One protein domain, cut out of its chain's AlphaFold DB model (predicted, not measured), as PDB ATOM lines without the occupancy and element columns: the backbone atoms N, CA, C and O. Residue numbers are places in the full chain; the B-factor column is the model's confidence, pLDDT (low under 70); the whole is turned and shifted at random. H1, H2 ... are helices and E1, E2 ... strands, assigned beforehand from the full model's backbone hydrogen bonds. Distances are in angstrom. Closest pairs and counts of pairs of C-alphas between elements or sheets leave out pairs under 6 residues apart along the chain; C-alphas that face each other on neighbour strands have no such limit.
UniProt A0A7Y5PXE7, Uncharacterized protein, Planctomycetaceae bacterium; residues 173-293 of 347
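Overview. This is residues 173 to 293 of the 347 residues of an uncharacterized protein of Planctomycetaceae bacterium (UniProt A0A7Y5PXE7). What shape do these atoms make? Two strongly twisted sheets, E2 E1 E3 E8 E7 E6 and E4 E5 E9, stand partly face to face with their strands crossed, a loose sandwich. H1 and H2 cover one face of the larger sheet, and H2 reaches from the smaller sheet, with residues 278 to 285, to the larger, with residues 285 to 292. What is it built of? The printed part has 121 residues with nine named strands and two named helices, in the order E1 H1 E2 E3 E4 E5 E6 E7 E8 E9 H2; the class is mixed, the larger sheet mixed and the smaller antiparallel. It is compact, with a radius of gyration of the C-alphas of 13.3 A and spans of 35 by 35 by 23 A.

Arrangement. Which strands are neighbours? Within hydrogen-bond range, E1, residues 173 to 175, is parallel to E2, residues 197 to 200 (N 173 to O 198, 2.8 A), and to E3, residues 206 to 212 (N 174 to O 208, 2.8 A), and E3 to E8, residues 263 to 266 (N 264 to O 209, 2.8 A). E6, residues 246 to 251, E7, residues 254 to 260, and E8 form a meander, each strand antiparallel to the one before, with N 248 and O 257 2.8 A apart and N 265 and O 258 2.8 A. E4, residues 218 to 225, and E5, residues 228 to 235, are a hairpin (N 219 to O 234, 2.8 A), and E5 is antiparallel to E9, residues 268 to 276 (N 272 to O 231, 2.7 A). Where are the helices? H1, residues 183 to 194, has a height over the larger sheet of 8.6 A and runs along E1 at 18 degrees on the local plane; E1, H1 and E2 make a strand-helix-strand unit, two parallel strands with a helix between, its crossover right-handed. H2, residues 278 to 292, is on the same face at 11.2 A and touches H1 at a steep tilt of 65 degrees, the same way, the closest C-alphas being those of Ala 187 and Ala 282, 5.1 A. In both helices every O i to N i+4 pair is within hydrogen-bond range. How do the sheets meet? Their facing parts are 10.2 A centre to centre with best planes 38 degrees apart; the closest C-alphas of E4 and E6 are those of Val 223 and Leu 251, 5.7 A.

Along the chain. Where are the anchors? C-alpha 173 is at (26.731, -5.322, 24.740), where E1 begins, and C-alpha 292 at (35.323, -12.874, 22.682), where H2 ends. How long are the longer elements? H2 spans 21.2 A, E4 20.3 A, E5 19.7 A, E9 18.5 A and H1 16.5 A. Do strands bend? E4 bends by 67 degrees at residue 221, E5 by 68 at 231 and E9 by 57 at 273.

Size, cuts and confidence. How large is it? The two C-alphas farthest apart, those of Gly 242 and Gly 276, are 36.6 A apart. Is anything cut or uncertain? The printed part has no cut and no long link; the mean pLDDT of the printed part is 92.4, and residue 242 is under 70.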
ATOM      1  N   VAL A 173      26.800  -3.884  25.014       94.44
ATOM      2  CA  VAL A 173      26.731  -5.322  24.740       94.44
ATOM      3  C   VAL A 173      25.304  -5.661  24.351       94.44
ATOM      4  O   VAL A 173      24.352  -5.128  24.919       94.44
ATOM      5  N   VAL A 174      25.138  -6.520  23.358       96.69
ATOM      6  CA  VAL A 174      23.826  -6.938  22.876       96.69
ATOM      7  C   VAL A 174      23.484  -8.291  23.477       96.69
ATOM      8  O   VAL A 174      24.260  -9.238  23.372       96.69
ATOM      9  N   LEU A 175      22.314  -8.370  24.102       98.00
ATOM     10  CA  LEU A 175      21.744  -9.591  24.657       98.00
ATOM     11  C   LEU A 175      20.419  -9.878  23.965       98.00
ATOM     12  O   LEU A 175      19.494  -9.066  24.058       98.00
ATOM     13  N   ASP A 176      20.315 -11.045  23.328       97.38
ATOM     14  CA  ASP A 176      19.047 -11.537  22.797       97.38
ATOM     15  C   ASP A 176      17.962 -11.527  23.898       97.38
ATOM     16  O   ASP A 176      18.171 -12.114  24.968       97.38
ATOM     17  N   PRO A 177      16.796 -10.892  23.669       97.06
ATOM     18  CA  PRO A 177      15.739 -10.795  24.672       97.06
ATOM     19  C   PRO A 177      15.269 -12.148  25.217       97.06
ATOM     20  O   PRO A 177      14.873 -12.224  26.379       97.06
ATOM     21  N   LYS A 178      15.335 -13.225  24.422       96.25
ATOM     22  CA  LYS A 178      14.907 -14.569  24.847       96.25
ATOM     23  C   LYS A 178      15.848 -15.211  25.865       96.25
ATOM     24  O   LYS A 178      15.450 -16.151  26.543       96.25
ATOM     25  N   LEU A 179      17.078 -14.715  25.974       95.88
ATOM     26  CA  LEU A 179      18.062 -15.185  26.948       95.88
ATOM     27  C   LEU A 179      17.968 -14.432  28.285       95.88
ATOM     28  O   LEU A 179      18.568 -14.868  29.273       95.88
ATOM     29  N   ARG A 180      17.232 -13.311  28.342       95.75
ATOM     30  CA  ARG A 180      17.076 -12.509  29.564       95.75
ATOM     31  C   ARG A 180      16.353 -13.295  30.654       95.75
ATOM     32  O   ARG A 180      15.379 -13.995  30.399       95.75
ATOM     33  N   GLY A 181      16.837 -13.158  31.886       93.25
ATOM     34  CA  GLY A 181      16.303 -13.866  33.054       93.25
ATOM     35  C   GLY A 181      16.689 -15.348  33.153       93.25
ATOM     36  O   GLY A 181      16.458 -15.951  34.197       93.25
ATOM     37  N   GLY A 182      17.295 -15.935  32.113       94.69
ATOM     38  CA  GLY A 182      17.935 -17.249  32.197       94.69
ATOM     39  C   GLY A 182      19.357 -17.163  32.775       94.69
ATOM     40  O   GLY A 182      19.948 -16.080  32.768       94.69
ATOM     41  N   PRO A 183      19.962 -18.292  33.206       95.06
ATOM     42  CA  PRO A 183      21.281 -18.285  33.850       95.06
ATOM     43  C   PRO A 183      22.371 -17.603  33.012       95.06
ATOM     44  O   PRO A 183      23.180 -16.839  33.537       95.06
ATOM     45  N   LEU A 184      22.369 -17.829  31.694       95.44
ATOM     46  CA  LEU A 184      23.343 -17.226  30.785       95.44
ATOM     47  C   LEU A 184      23.138 -15.711  30.615       95.44
ATOM     48  O   LEU A 184      24.113 -14.961  30.634       95.44
ATOM     49  N   GLY A 185      21.888 -15.254  30.480       96.44
ATOM     50  CA  GLY A 185      21.571 -13.826  30.415       96.44
ATOM     51  C   GLY A 185      21.968 -13.107  31.702       96.44
ATOM     52  O   GLY A 185      22.636 -12.079  31.644       96.44
ATOM     53  N   THR A 186      21.667 -13.699  32.861       96.19
ATOM     54  CA  THR A 186      22.085 -13.173  34.169       96.19
ATOM     55  C   THR A 186      23.608 -13.114  34.309       96.19
ATOM     56  O   THR A 186      24.134 -12.117  34.806       96.19
ATOM     57  N   ALA A 187      24.336 -14.134  33.840       96.12
ATOM     58  CA  ALA A 187      25.797 -14.119  33.833       96.12
ATOM     59  C   ALA A 187      26.358 -12.987  32.949       96.12
ATOM     60  O   ALA A 187      27.259 -12.267  33.386       96.12
ATOM     61  N   LEU A 188      25.807 -12.786  31.742       96.69
ATOM     62  CA  LEU A 188      26.216 -11.696  30.849       96.69
ATOM     63  C   LEU A 188      25.917 -10.322  31.460       96.69
ATOM     64  O   LEU A 188      26.781  -9.453  31.442       96.69
ATOM     65  N   GLU A 189      24.728 -10.120  32.026       97.06
ATOM     66  CA  GLU A 189      24.340  -8.856  32.665       97.06
ATOM     67  C   GLU A 189      25.247  -8.522  33.859       97.06
ATOM     68  O   GLU A 189      25.691  -7.380  34.003       97.06
ATOM     69  N   ALA A 190      25.581  -9.513  34.692       95.12
ATOM     70  CA  ALA A 190      26.519  -9.338  35.798       95.12
ATOM     71  C   ALA A 190      27.934  -8.991  35.301       95.12
ATOM     72  O   ALA A 190      28.566  -8.066  35.821       95.12
ATOM     73  N   TRP A 191      28.414  -9.693  34.269       95.19
ATOM     74  CA  TRP A 191      29.705  -9.433  33.627       95.19
ATOM     75  C   TRP A 191      29.771  -8.031  32.999       95.19
ATOM     76  O   TRP A 191      30.755  -7.313  33.209       95.19
ATOM     77  N   ALA A 192      28.713  -7.622  32.294       93.88
ATOM     78  CA  ALA A 192      28.576  -6.318  31.659       93.88
ATOM     79  C   ALA A 192      28.564  -5.205  32.708       93.88
ATOM     80  O   ALA A 192      29.353  -4.265  32.626       93.88
ATOM     81  N   LYS A 193      27.766  -5.358  33.771       93.12
ATOM     82  CA  LYS A 193      27.724  -4.420  34.899       93.12
ATOM     83  C   LYS A 193      29.095  -4.248  35.554       93.12
ATOM     84  O   LYS A 193      29.493  -3.118  35.836       93.12
ATOM     85  N   ALA A 194      29.838  -5.337  35.769       87.50
ATOM     86  CA  ALA A 194      31.186  -5.285  36.340       87.50
ATOM     87  C   ALA A 194      32.177  -4.498  35.458       87.50
ATOM     88  O   ALA A 194      33.080  -3.847  35.981       87.50
ATOM     89  N   ARG A 195      31.976  -4.511  34.133       87.38
ATOM     90  CA  ARG A 195      32.760  -3.759  33.134       87.38
ATOM     91  C   ARG A 195      32.158  -2.411  32.761       87.38
ATOM     92  O   ARG A 195      32.684  -1.750  31.873       87.38
ATOM     93  N   ARG A 196      31.089  -1.986  33.440       89.00
ATOM     94  CA  ARG A 196      30.349  -0.761  33.108       89.00
ATOM     95  C   ARG A 196      29.955  -0.741  31.627       89.00
ATOM     96  O   ARG A 196      30.180   0.250  30.944       89.00
ATOM     97  N   TYR A 197      29.423  -1.857  31.138       90.00
ATOM     98  CA  TYR A 197      28.794  -1.939  29.830       90.00
ATOM     99  C   TYR A 197      27.275  -1.848  29.952       90.00
ATOM    100  O   TYR A 197      26.682  -2.402  30.881       90.00
ATOM    101  N   ASP A 198      26.659  -1.188  28.979       93.00
ATOM    102  CA  ASP A 198      25.213  -1.117  28.827       93.00
ATOM    103  C   ASP A 198      24.711  -2.337  28.059       93.00
ATOM    104  O   ASP A 198      25.150  -2.612  26.941       93.00
ATOM    105  N   VAL A 199      23.739  -3.046  28.632       96.56
ATOM    106  CA  VAL A 199      23.089  -4.174  27.960       96.56
ATOM    107  C   VAL A 199      21.925  -3.661  27.113       96.56
ATOM    108  O   VAL A 199      20.929  -3.144  27.628       96.56
ATOM    109  N   ARG A 200      22.040  -3.814  25.797       96.75
ATOM    110  CA  ARG A 200      21.059  -3.401  24.786       96.75
ATOM    111  C   ARG A 200      20.469  -4.633  24.093       96.75
ATOM    112  O   ARG A 200      21.003  -5.731  24.187       96.75
ATOM    113  N   GLU A 201      19.350  -4.456  23.398       95.69
ATOM    114  CA  GLU A 201      18.770  -5.511  22.543       95.69
ATOM    115  C   GLU A 201      19.325  -5.462  21.114       95.69
ATOM    116  O   GLU A 201      19.342  -6.464  20.409       95.69
ATOM    117  N   ALA A 202      19.811  -4.294  20.697       92.69
ATOM    118  CA  ALA A 202      20.502  -4.087  19.436       92.69
ATOM    119  C   ALA A 202      21.453  -2.897  19.576       92.69
ATOM    120  O   ALA A 202      21.112  -1.888  20.196       92.69
ATOM    121  N   SER A 203      22.640  -3.013  18.990       89.94
ATOM    122  CA  SER A 203      23.591  -1.917  18.862       89.94
ATOM    123  C   SER A 203      24.581  -2.222  17.743       89.94
ATOM    124  O   SER A 203      25.128  -3.318  17.670       89.94
ATOM    125  N   ALA A 204      24.846  -1.226  16.895       84.00
ATOM    126  CA  ALA A 204      25.919  -1.287  15.901       84.00
ATOM    127  C   ALA A 204      27.317  -1.086  16.520       84.00
ATOM    128  O   ALA A 204      28.321  -1.277  15.844       84.00
ATOM    129  N   ARG A 205      27.379  -0.673  17.792       82.75
ATOM    130  CA  ARG A 205      28.605  -0.426  18.567       82.75
ATOM    131  C   ARG A 205      28.817  -1.486  19.650       82.75
ATOM    132  O   ARG A 205      29.593  -1.279  20.580       82.75
ATOM    133  N   ALA A 206      28.089  -2.598  19.558       87.75
ATOM    134  CA  ALA A 206      28.180  -3.675  20.523       87.75
ATOM    135  C   ALA A 206      29.597  -4.258  20.520       87.75
ATOM    136  O   ALA A 206      30.080  -4.744  19.499       87.75
ATOM    137  N   ARG A 207      30.246  -4.255  21.682       87.88
ATOM    138  CA  ARG A 207      31.535  -4.924  21.886       87.88
ATOM    139  C   ARG A 207      31.378  -6.438  21.936       87.88
ATOM    140  O   ARG A 207      32.304  -7.173  21.615       87.88
ATOM    141  N   LEU A 208      30.205  -6.908  22.345       92.94
ATOM    142  CA  LEU A 208      29.846  -8.315  22.376       92.94
ATOM    143  C   LEU A 208      28.357  -8.452  22.077       92.94
ATOM    144  O   LEU A 208      27.543  -7.752  22.673       92.94
ATOM    145  N   THR A 209      28.012  -9.372  21.190       95.31
ATOM    146  CA  THR A 209      26.641  -9.748  20.854       95.31
ATOM    147  C   THR A 209      26.432 -11.204  21.231       95.31
ATOM    148  O   THR A 209      27.063 -12.088  20.652       95.31
ATOM    149  N   LEU A 210      25.545 -11.460  22.190       97.25
ATOM    150  CA  LEU A 210      25.080 -12.795  22.540       97.25
ATOM    151  C   LEU A 210      23.730 -13.051  21.862       97.25
ATOM    152  O   LEU A 210      22.715 -12.471  22.252       97.25
ATOM    153  N   GLN A 211      23.730 -13.916  20.850       97.06
ATOM    154  CA  GLN A 211      22.573 -14.210  20.004       97.06
ATOM    155  C   GLN A 211      22.077 -15.643  20.213       97.06
ATOM    156  O   GLN A 211      22.882 -16.577  20.281       97.06
ATOM    157  N   LEU A 212      20.756 -15.829  20.262       96.75
ATOM    158  CA  LEU A 212      20.142 -17.154  20.285       96.75
ATOM    159  C   LEU A 212      19.989 -17.703  18.854       96.75
ATOM    160  O   LEU A 212      19.430 -17.042  17.980       96.75
ATOM    161  N   GLU A 213      20.443 -18.932  18.622       96.94
ATOM    162  CA  GLU A 213      20.164 -19.688  17.403       96.94
ATOM    163  C   GLU A 213      18.737 -20.238  17.458       96.94
ATOM    164  O   GLU A 213      18.351 -20.944  18.391       96.94
ATOM    165  N   THR A 214      17.942 -19.905  16.445       95.19
ATOM    166  CA  THR A 214      16.524 -20.292  16.375       95.19
ATOM    167  C   THR A 214      16.243 -21.369  15.337       95.19
ATOM    168  O   THR A 214      15.130 -21.894  15.293       95.19
ATOM    169  N   GLN A 215      17.223 -21.697  14.494       94.81
ATOM    170  CA  GLN A 215      17.088 -22.708  13.452       94.81
ATOM    171  C   GLN A 215      17.648 -24.063  13.903       94.81
ATOM    172  O   GLN A 215      18.437 -24.155  14.839       94.81
ATOM    173  N   GLY A 216      17.229 -25.130  13.221       92.75
ATOM    174  CA  GLY A 216      17.712 -26.492  13.461       92.75
ATOM    175  C   GLY A 216      16.844 -27.319  14.412       92.75
ATOM    176  O   GLY A 216      15.863 -26.836  14.976       92.75
ATOM    177  N   GLU A 217      17.194 -28.597  14.546       94.25
ATOM    178  CA  GLU A 217      16.516 -29.553  15.424       94.25
ATOM    179  C   GLU A 217      16.805 -29.250  16.900       94.25
ATOM    180  O   GLU A 217      17.911 -28.835  17.255       94.25
ATOM    181  N   LEU A 218      15.792 -29.439  17.750       96.81
ATOM    182  CA  LEU A 218      15.929 -29.291  19.192       96.81
ATOM    183  C   LEU A 218      16.397 -30.614  19.795       96.81
ATOM    184  O   LEU A 218      15.750 -31.642  19.625       96.81
ATOM    185  N   LEU A 219      17.501 -30.554  20.523       97.00
ATOM    186  CA  LEU A 219      18.133 -31.682  21.187       97.00
ATOM    187  C   LEU A 219      18.015 -31.509  22.697       97.00
ATOM    188  O   LEU A 219      18.036 -30.387  23.203       97.00
ATOM    189  N   GLU A 220      17.923 -32.620  23.417       97.62
ATOM    190  CA  GLU A 220      17.882 -32.631  24.877       97.62
ATOM    191  C   GLU A 220      19.058 -33.433  25.423       97.62
ATOM    192  O   GLU A 220      19.433 -34.469  24.870       97.62
ATOM    193  N   GLY A 221      19.637 -32.961  26.520       96.56
ATOM    194  CA  GLY A 221      20.667 -33.685  27.253       96.56
ATOM    195  C   GLY A 221      21.407 -32.769  28.213       96.56
ATOM    196  O   GLY A 221      20.908 -31.706  28.565       96.56
ATOM    197  N   ASP A 222      22.598 -33.177  28.634       96.50
ATOM    198  CA  ASP A 222      23.394 -32.419  29.593       96.50
ATOM    199  C   ASP A 222      24.575 -31.738  28.916       96.50
ATOM    200  O   ASP A 222      25.300 -32.352  28.129       96.50
ATOM    201  N   VAL A 223      24.804 -30.480  29.280       94.56
ATOM    202  CA  VAL A 223      26.044 -29.775  28.965       94.56
ATOM    203  C   VAL A 223      26.938 -29.711  30.187       94.56
ATOM    204  O   VAL A 223      26.477 -29.584  31.324       94.56
ATOM    205  N   PHE A 224      28.236 -29.786  29.925       93.50
ATOM    206  CA  PHE A 224      29.275 -29.809  30.939       93.50
ATOM    207  C   PHE A 224      30.245 -28.667  30.675       93.50
ATOM    208  O   PHE A 224      30.646 -28.427  29.537       93.50
ATOM    209  N   GLY A 225      30.652 -27.989  31.739       88.38
ATOM    210  CA  GLY A 225      31.741 -27.028  31.691       88.38
ATOM    211  C   GLY A 225      32.581 -27.083  32.962       88.38
ATOM    212  O   GLY A 225      32.338 -27.915  33.841       88.38
ATOM    213  N   PRO A 226      33.604 -26.223  33.081       86.94
ATOM    214  CA  PRO A 226      34.469 -26.207  34.254       86.94
ATOM    215  C   PRO A 226      33.675 -25.914  35.539       86.94
ATOM    216  O   PRO A 226      33.334 -24.769  35.818       86.94
ATOM    217  N   GLY A 227      33.394 -26.957  36.325       86.44
ATOM    218  CA  GLY A 227      32.711 -26.842  37.619       86.44
ATOM    219  C   GLY A 227      31.182 -26.766  37.559       86.44
ATOM    220  O   GLY A 227      30.569 -26.492  38.588       86.44
ATOM    221  N   PHE A 228      30.566 -27.020  36.400       92.12
ATOM    222  CA  PHE A 228      29.109 -27.040  36.286       92.12
ATOM    223  C   PHE A 228      28.594 -28.119  35.332       92.12
ATOM    224  O   PHE A 228      29.255 -28.491  34.355       92.12
ATOM    225  N   ARG A 229      27.367 -28.565  35.596       94.75
ATOM    226  CA  ARG A 229      26.540 -29.372  34.699       94.75
ATOM    227  C   ARG A 229      25.146 -28.762  34.641       94.75
ATOM    228  O   ARG A 229      24.656 -28.255  35.641       94.75
ATOM    229  N   ALA A 230      24.501 -28.808  33.485       95.88
ATOM    230  CA  ALA A 230      23.109 -28.398  33.380       95.88
ATOM    231  C   ALA A 230      22.382 -29.236  32.334       95.88
ATOM    232  O   ALA A 230      22.873 -29.394  31.212       95.88
ATOM    233  N   ALA A 231      21.190 -29.713  32.688       96.62
ATOM    234  CA  ALA A 231      20.253 -30.242  31.707       96.62
ATOM    235  C   ALA A 231      19.835 -29.105  30.766       96.62
ATOM    236  O   ALA A 231      19.569 -27.988  31.208       96.62
ATOM    237  N   THR A 232      19.773 -29.356  29.467       97.06
ATOM    238  CA  THR A 232      19.455 -28.339  28.468       97.06
ATOM    239  C   THR A 232      18.568 -28.886  27.366       97.06
ATOM    240  O   THR A 232      18.606 -30.071  27.031       97.06
ATOM    241  N   ARG A 233      17.778 -27.981  26.785       97.31
ATOM    242  CA  ARG A 233      17.179 -28.152  25.466       97.31
ATOM    243  C   ARG A 233      17.863 -27.150  24.551       97.31
ATOM    244  O   ARG A 233      17.773 -25.945  24.798       97.31
ATOM    245  N   ALA A 234      18.586 -27.630  23.545       97.44
ATOM    246  CA  ALA A 234      19.436 -26.788  22.719       97.44
ATOM    247  C   ALA A 234      19.402 -27.156  21.233       97.44
ATOM    248  O   ALA A 234      19.150 -28.299  20.864       97.44
ATOM    249  N   ARG A 235      19.673 -26.176  20.373       97.75
ATOM    250  CA  ARG A 235      19.794 -26.341  18.920       97.75
ATOM    251  C   ARG A 235      21.255 -26.337  18.497       97.75
ATOM    252  O   ARG A 235      22.107 -25.727  19.147       97.75
ATOM    253  N   ALA A 236      21.538 -27.006  17.386       96.69
ATOM    254  CA  ALA A 236      22.853 -26.949  16.765       96.69
ATOM    255  C   ALA A 236      23.156 -25.521  16.289       96.69
ATOM    256  O   ALA A 236      22.371 -24.930  15.553       96.69
ATOM    257  N   VAL A 237      24.316 -24.989  16.669       96.12
ATOM    258  CA  VAL A 237      24.771 -23.668  16.230       96.12
ATOM    259  C   VAL A 237      25.598 -23.809  14.958       96.12
ATOM    260  O   VAL A 237      26.649 -24.469  14.944       96.12
ATOM    261  N   ALA A 238      25.126 -23.162  13.890       92.38
ATOM    262  CA  ALA A 238      25.816 -23.120  12.610       92.38
ATOM    263  C   ALA A 238      27.182 -22.422  12.724       92.38
ATOM    264  O   ALA A 238      27.391 -21.516  13.535       92.38
ATOM    265  N   ALA A 239      28.119 -22.852  11.881       87.31
ATOM    266  CA  ALA A 239      29.416 -22.209  11.739       87.31
ATOM    267  C   ALA A 239      29.267 -20.753  11.255       87.31
ATOM    268  O   ALA A 239      28.426 -20.462  10.407       87.31
ATOM    269  N   PHE A 240      30.120 -19.850  11.742       77.06
ATOM    270  CA  PHE A 240      30.311 -18.552  11.092       77.06
ATOM    271  C   PHE A 240      31.007 -18.768   9.740       77.06
ATOM    272  O   PHE A 240      32.104 -19.331   9.688       77.06
ATOM    273  N   GLU A 241      30.363 -18.372   8.642       79.38
ATOM    274  CA  GLU A 241      30.920 -18.544   7.297       79.38
ATOM    275  C   GLU A 241      32.156 -17.664   7.099       79.38
ATOM    276  O   GLU A 241      32.097 -16.450   7.269       79.38
ATOM    277  N   GLY A 242      33.285 -18.280   6.734       67.62
ATOM    278  CA  GLY A 242      34.517 -17.557   6.404       67.62
ATOM    279  C   GLY A 242      35.210 -16.863   7.582       67.62
ATOM    280  O   GLY A 242      36.121 -16.068   7.348       67.62
ATOM    281  N   VAL A 243      34.813 -17.151   8.829       70.62
ATOM    282  CA  VAL A 243      35.381 -16.521  10.032       70.62
ATOM    283  C   VAL A 243      35.951 -17.576  10.992       70.62
ATOM    284  O   VAL A 243      35.261 -18.556  11.298       70.62
ATOM    285  N   PRO A 244      37.180 -17.386  11.516       70.62
ATOM    286  CA  PRO A 244      37.703 -18.197  12.612       70.62
ATOM    287  C   PRO A 244      36.763 -18.181  13.823       70.62
ATOM    288  O   PRO A 244      36.232 -17.140  14.219       70.62
ATOM    289  N   GLN A 245      36.550 -19.351  14.420       83.81
ATOM    290  CA  GLN A 245      35.575 -19.544  15.490       83.81
ATOM    291  C   GLN A 245      35.995 -20.673  16.429       83.81
ATOM    292  O   GLN A 245      36.709 -21.593  16.029       83.81
ATOM    293  N   ARG A 246      35.480 -20.648  17.659       88.94
ATOM    294  CA  ARG A 246      35.671 -21.710  18.650       88.94
ATOM    295  C   ARG A 246      34.340 -22.340  19.042       88.94
ATOM    296  O   ARG A 246      33.347 -21.640  19.234       88.94
ATOM    297  N   ARG A 247      34.339 -23.668  19.190       91.81
ATOM    298  CA  ARG A 247      33.267 -24.410  19.868       91.81
ATOM    299  C   ARG A 247      33.417 -24.180  21.370       91.81
ATOM    300  O   ARG A 247      34.476 -24.474  21.915       91.81
ATOM    301  N   LEU A 248      32.405 -23.598  22.004       90.25
ATOM    302  CA  LEU A 248      32.434 -23.291  23.437       90.25
ATOM    303  C   LEU A 248      31.798 -24.401  24.263       90.25
ATOM    304  O   LEU A 248      32.325 -24.777  25.304       90.25
ATOM    305  N   VAL A 249      30.658 -24.908  23.790       92.62
ATOM    306  CA  VAL A 249      29.887 -25.947  24.469       92.62
ATOM    307  C   VAL A 249      29.365 -26.931  23.435       92.62
ATOM    308  O   VAL A 249      28.819 -26.531  22.399       92.62
ATOM    309  N   ASP A 250      29.512 -28.210  23.752       94.12
ATOM    310  CA  ASP A 250      29.027 -29.328  22.958       94.12
ATOM    311  C   ASP A 250      27.998 -30.141  23.759       94.12
ATOM    312  O   ASP A 250      28.120 -30.308  24.974       94.12
ATOM    313  N   LEU A 251      26.975 -30.629  23.060       94.62
ATOM    314  CA  LEU A 251      25.970 -31.572  23.536       94.62
ATOM    315  C   LEU A 251      26.155 -32.873  22.748       94.62
ATOM    316  O   LEU A 251      25.729 -32.983  21.594       94.62
ATOM    317  N   GLY A 252      26.867 -33.834  23.340       93.31
ATOM    318  CA  GLY A 252      27.417 -34.957  22.578       93.31
ATOM    319  C   GLY A 252      28.371 -34.439  21.496       93.31
ATOM    320  O   GLY A 252      29.293 -33.687  21.798       93.31
ATOM    321  N   ASP A 253      28.111 -34.780  20.234       93.75
ATOM    322  CA  ASP A 253      28.919 -34.318  19.093       93.75
ATOM    323  C   ASP A 253      28.424 -32.990  18.483       93.75
ATOM    324  O   ASP A 253      29.061 -32.415  17.588       93.75
ATOM    325  N   VAL A 254      27.292 -32.467  18.964       95.62
ATOM    326  CA  VAL A 254      26.640 -31.278  18.407       95.62
ATOM    327  C   VAL A 254      27.107 -30.024  19.131       95.62
ATOM    328  O   VAL A 254      27.014 -29.921  20.348       95.62
ATOM    329  N   CYS A 255      27.581 -29.029  18.381       96.25
ATOM    330  CA  CYS A 255      27.977 -27.752  18.962       96.25
ATOM    331  C   CYS A 255      26.749 -26.895  19.261       96.25
ATOM    332  O   CYS A 255      26.008 -26.553  18.340       96.25
ATOM    333  N   VAL A 256      26.562 -26.523  20.526       96.69
ATOM    334  CA  VAL A 256      25.412 -25.735  20.998       96.69
ATOM    335  C   VAL A 256      25.805 -24.331  21.456       96.69
ATOM    336  O   VAL A 256      24.940 -23.517  21.758       96.69
ATOM    337  N   ALA A 257      27.097 -24.006  21.472       96.62
ATOM    338  CA  ALA A 257      27.573 -22.636  21.605       96.62
ATOM    339  C   ALA A 257      28.860 -22.439  20.806       96.62
ATOM    340  O   ALA A 257      29.817 -23.202  20.954       96.62
ATOM    341  N   ARG A 258      28.901 -21.394  19.981       95.88
ATOM    342  CA  ARG A 258      30.076 -21.000  19.197       95.88
ATOM    343  C   ARG A 258      30.369 -19.534  19.415       95.88
ATOM    344  O   ARG A 258      29.452 -18.733  19.576       95.88
ATOM    345  N   ALA A 259      31.640 -19.179  19.335       92.12
ATOM    346  CA  ALA A 259      32.033 -17.787  19.374       92.12
ATOM    347  C   ALA A 259      33.062 -17.441  18.312       92.12
ATOM    348  O   ALA A 259      33.882 -18.265  17.902       92.12
ATOM    349  N   THR A 260      32.979 -16.191  17.890       87.94
ATOM    350  CA  THR A 260      33.994 -15.447  17.158       87.94
ATOM    351  C   THR A 260      34.102 -14.058  17.799       87.94
ATOM    352  O   THR A 260      33.354 -13.745  18.728       87.94
ATOM    353  N   MET A 261      35.034 -13.209  17.368       82.38
ATOM    354  CA  MET A 261      35.183 -11.904  18.023       82.38
ATOM    355  C   MET A 261      33.928 -11.047  17.861       82.38
ATOM    356  O   MET A 261      33.357 -10.903  16.777       82.38
ATOM    357  N   GLY A 262      33.489 -10.500  18.988       87.50
ATOM    358  CA  GLY A 262      32.283  -9.704  19.145       87.50
ATOM    359  C   GLY A 262      30.987 -10.487  19.113       87.50
ATOM    360  O   GLY A 262      29.937  -9.879  19.289       87.50
ATOM    361  N   HIS A 263      31.017 -11.802  18.883       93.00
ATOM    362  CA  HIS A 263      29.806 -12.572  18.625       93.00
ATOM    363  C   HIS A 263      29.859 -13.943  19.285       93.00
ATOM    364  O   HIS A 263      30.700 -14.782  18.972       93.00
ATOM    365  N   VAL A 264      28.876 -14.207  20.135       95.94
ATOM    366  CA  VAL A 264      28.627 -15.519  20.720       95.94
ATOM    367  C   VAL A 264      27.236 -15.951  20.272       95.94
ATOM    368  O   VAL A 264      26.249 -15.275  20.549       95.94
ATOM    369  N   ARG A 265      27.154 -17.076  19.563       97.19
ATOM    370  CA  ARG A 265      25.886 -17.725  19.223       97.19
ATOM    371  C   ARG A 265      25.670 -18.901  20.154       97.19
ATOM    372  O   ARG A 265      26.549 -19.751  20.295       97.19
ATOM    373  N   VAL A 266      24.494 -18.964  20.759       97.69
ATOM    374  CA  VAL A 266      24.095 -20.053  21.649       97.69
ATOM    375  C   VAL A 266      22.805 -20.679  21.167       97.69
ATOM    376  O   VAL A 266      21.913 -19.985  20.707       97.69
ATOM    377  N   GLY A 267      22.698 -21.994  21.273       97.12
ATOM    378  CA  GLY A 267      21.510 -22.753  20.912       97.12
ATOM    379  C   GLY A 267      20.603 -23.067  22.095       97.12
ATOM    380  O   GLY A 267      19.645 -23.800  21.899       97.12
ATOM    381  N   PHE A 268      20.893 -22.583  23.309       96.06
ATOM    382  CA  PHE A 268      20.136 -22.922  24.520       96.06
ATOM    383  C   PHE A 268      18.714 -22.340  24.480       96.06
ATOM    384  O   PHE A 268      18.512 -21.164  24.770       96.06
ATOM    385  N   GLU A 269      17.720 -23.169  24.161       95.44
ATOM    386  CA  GLU A 269      16.302 -22.812  24.293       95.44
ATOM    387  C   GLU A 269      15.885 -22.819  25.766       95.44
ATOM    388  O   GLU A 269      15.158 -21.940  26.224       95.44
ATOM    389  N   SER A 270      16.399 -23.784  26.527       94.69
ATOM    390  CA  SER A 270      16.333 -23.766  27.982       94.69
ATOM    391  C   SER A 270      17.607 -24.329  28.599       94.69
ATOM    392  O   SER A 270      18.226 -25.266  28.086       94.69
ATOM    393  N   LEU A 271      17.986 -23.758  29.739       95.12
ATOM    394  CA  LEU A 271      19.022 -24.280  30.614       95.12
ATOM    395  C   LEU A 271      18.355 -24.558  31.960       95.12
ATOM    396  O   LEU A 271      17.778 -23.653  32.564       95.12
ATOM    397  N   GLY A 272      18.355 -25.822  32.368       93.31
ATOM    398  CA  GLY A 272      17.866 -26.251  33.668       93.31
ATOM    399  C   GLY A 272      18.709 -25.673  34.809       93.31
ATOM    400  O   GLY A 272      19.669 -24.935  34.566       93.31
ATOM    401  N   PRO A 273      18.362 -26.002  36.064       93.88
ATOM    402  CA  PRO A 273      19.171 -25.623  37.213       93.88
ATOM    403  C   PRO A 273      20.625 -26.053  37.013       93.88
ATOM    404  O   PRO A 273      20.891 -27.159  36.537       93.88
ATOM    405  N   ILE A 274      21.553 -25.168  37.367       94.75
ATOM    406  CA  ILE A 274      22.972 -25.485  37.322       94.75
ATOM    407  C   ILE A 274      23.266 -26.449  38.477       94.75
ATOM    408  O   ILE A 274      23.145 -26.107  39.650       94.75
ATOM    409  N   GLU A 275      23.626 -27.684  38.147       93.44
ATOM    410  CA  GLU A 275      24.182 -28.631  39.102       93.44
ATOM    411  C   GLU A 275      25.656 -28.267  39.331       93.44
ATOM    412  O   GLU A 275      26.491 -28.384  38.428       93.44
ATOM    413  N   GLY A 276      25.982 -27.818  40.544       90.25
ATOM    414  CA  GLY A 276      27.341 -27.440  40.931       90.25
ATOM    415  C   GLY A 276      27.400 -26.063  41.584       90.25
ATOM    416  O   GLY A 276      26.564 -25.734  42.422       90.25
ATOM    417  N   ASP A 277      28.428 -25.292  41.229       91.31
ATOM    418  CA  ASP A 277      28.648 -23.937  41.732       91.31
ATOM    419  C   ASP A 277      28.194 -22.900  40.691       91.31
ATOM    420  O   ASP A 277      28.823 -22.734  39.642       91.31
ATOM    421  N   ASP A 278      27.115 -22.173  40.994       91.25
ATOM    422  CA  ASP A 278      26.603 -21.074  40.165       91.25
ATOM    423  C   ASP A 278      27.684 -20.020  39.876       91.25
ATOM    424  O   ASP A 278      27.739 -19.449  38.782       91.25
ATOM    425  N   ALA A 279      28.589 -19.779  40.833       91.12
ATOM    426  CA  ALA A 279      29.697 -18.856  40.643       91.12
ATOM    427  C   ALA A 279      30.718 -19.410  39.643       91.12
ATOM    428  O   ALA A 279      31.237 -18.649  38.826       91.12
ATOM    429  N   ALA A 280      30.971 -20.722  39.644       89.88
ATOM    430  CA  ALA A 280      31.831 -21.362  38.653       89.88
ATOM    431  C   ALA A 280      31.235 -21.263  37.242       89.88
ATOM    432  O   ALA A 280      31.963 -20.922  36.308       89.88
ATOM    433  N   PHE A 281      29.919 -21.463  37.088       94.25
ATOM    434  CA  PHE A 281      29.221 -21.240  35.816       94.25
ATOM    435  C   PHE A 281      29.380 -19.793  35.330       94.25
ATOM    436  O   PHE A 281      29.823 -19.559  34.201       94.25
ATOM    437  N   ALA A 282      29.078 -18.815  36.191       94.19
ATOM    438  CA  ALA A 282      29.187 -17.402  35.847       94.19
ATOM    439  C   ALA A 282      30.633 -16.997  35.513       94.19
ATOM    440  O   ALA A 282      30.859 -16.265  34.552       94.19
ATOM    441  N   LEU A 283      31.625 -17.497  36.258       90.81
ATOM    442  CA  LEU A 283      33.046 -17.238  36.010       90.81
ATOM    443  C   LEU A 283      33.544 -17.887  34.716       90.81
ATOM    444  O   LEU A 283      34.342 -17.272  34.007       90.81
ATOM    445  N   ALA A 284      33.099 -19.105  34.399       92.25
ATOM    446  CA  ALA A 284      33.445 -19.771  33.148       92.25
ATOM    447  C   ALA A 284      32.959 -18.942  31.953       92.25
ATOM    448  O   ALA A 284      33.758 -18.598  31.084       92.25
ATOM    449  N   TRP A 285      31.692 -18.521  31.961       95.56
ATOM    450  CA  TRP A 285      31.143 -17.672  30.904       95.56
ATOM    451  C   TRP A 285      31.730 -16.262  30.886       95.56
ATOM    452  O   TRP A 285      31.984 -15.739  29.811       95.56
ATOM    453  N   ALA A 286      32.029 -15.658  32.037       92.38
ATOM    454  CA  ALA A 286      32.707 -14.362  32.091       92.38
ATOM    455  C   ALA A 286      34.070 -14.388  31.380       92.38
ATOM    456  O   ALA A 286      34.404 -13.441  30.670       92.38
ATOM    457  N   ARG A 287      34.836 -15.479  31.526       87.81
ATOM    458  CA  ARG A 287      36.104 -15.676  30.801       87.81
ATOM    459  C   ARG A 287      35.888 -15.831  29.301       87.81
ATOM    460  O   ARG A 287      36.680 -15.306  28.526       87.81
ATOM    461  N   GLU A 288      34.831 -16.531  28.897       92.12
ATOM    462  CA  GLU A 288      34.440 -16.608  27.488       92.12
ATOM    463  C   GLU A 288      34.077 -15.221  26.951       92.12
ATOM    464  O   GLU A 288      34.612 -14.797  25.933       92.12
ATOM    465  N   PHE A 289      33.242 -14.462  27.657       93.56
ATOM    466  CA  PHE A 289      32.882 -13.107  27.251       93.56
ATOM    467  C   PHE A 289      34.109 -12.207  27.140       93.56
ATOM    468  O   PHE A 289      34.233 -11.506  26.145       93.56
ATOM    469  N   ASP A 290      35.055 -12.271  28.077       85.88
ATOM    470  CA  ASP A 290      36.321 -11.536  27.966       85.88
ATOM    471  C   ASP A 290      37.128 -11.929  26.733       85.88
ATOM    472  O   ASP A 290      37.620 -11.057  26.021       85.88
ATOM    473  N   ALA A 291      37.242 -13.230  26.464       81.25
ATOM    474  CA  ALA A 291      37.996 -13.738  25.328       81.25
ATOM    475  C   ALA A 291      37.383 -13.331  23.981       81.25
ATOM    476  O   ALA A 291      38.120 -13.200  23.011       81.25
ATOM    477  N   TRP A 292      36.060 -13.149  23.921       87.56
ATOM    478  CA  TRP A 292      35.323 -12.874  22.682       87.56
ATOM    479  C   TRP A 292      34.799 -11.451  22.567       87.56
ATOM    480  O   TRP A 292      34.222 -11.106  21.539       87.56
ATOM    481  N   THR A 293      34.968 -10.610  23.582       85.69
ATOM    482  CA  THR A 293      34.639  -9.190  23.465       85.69
ATOM    483  C   THR A 293      35.571  -8.571  22.435       85.69
ATOM    484  O   THR A 293      36.781  -8.784  22.485       85.69
TER     485      THR A 293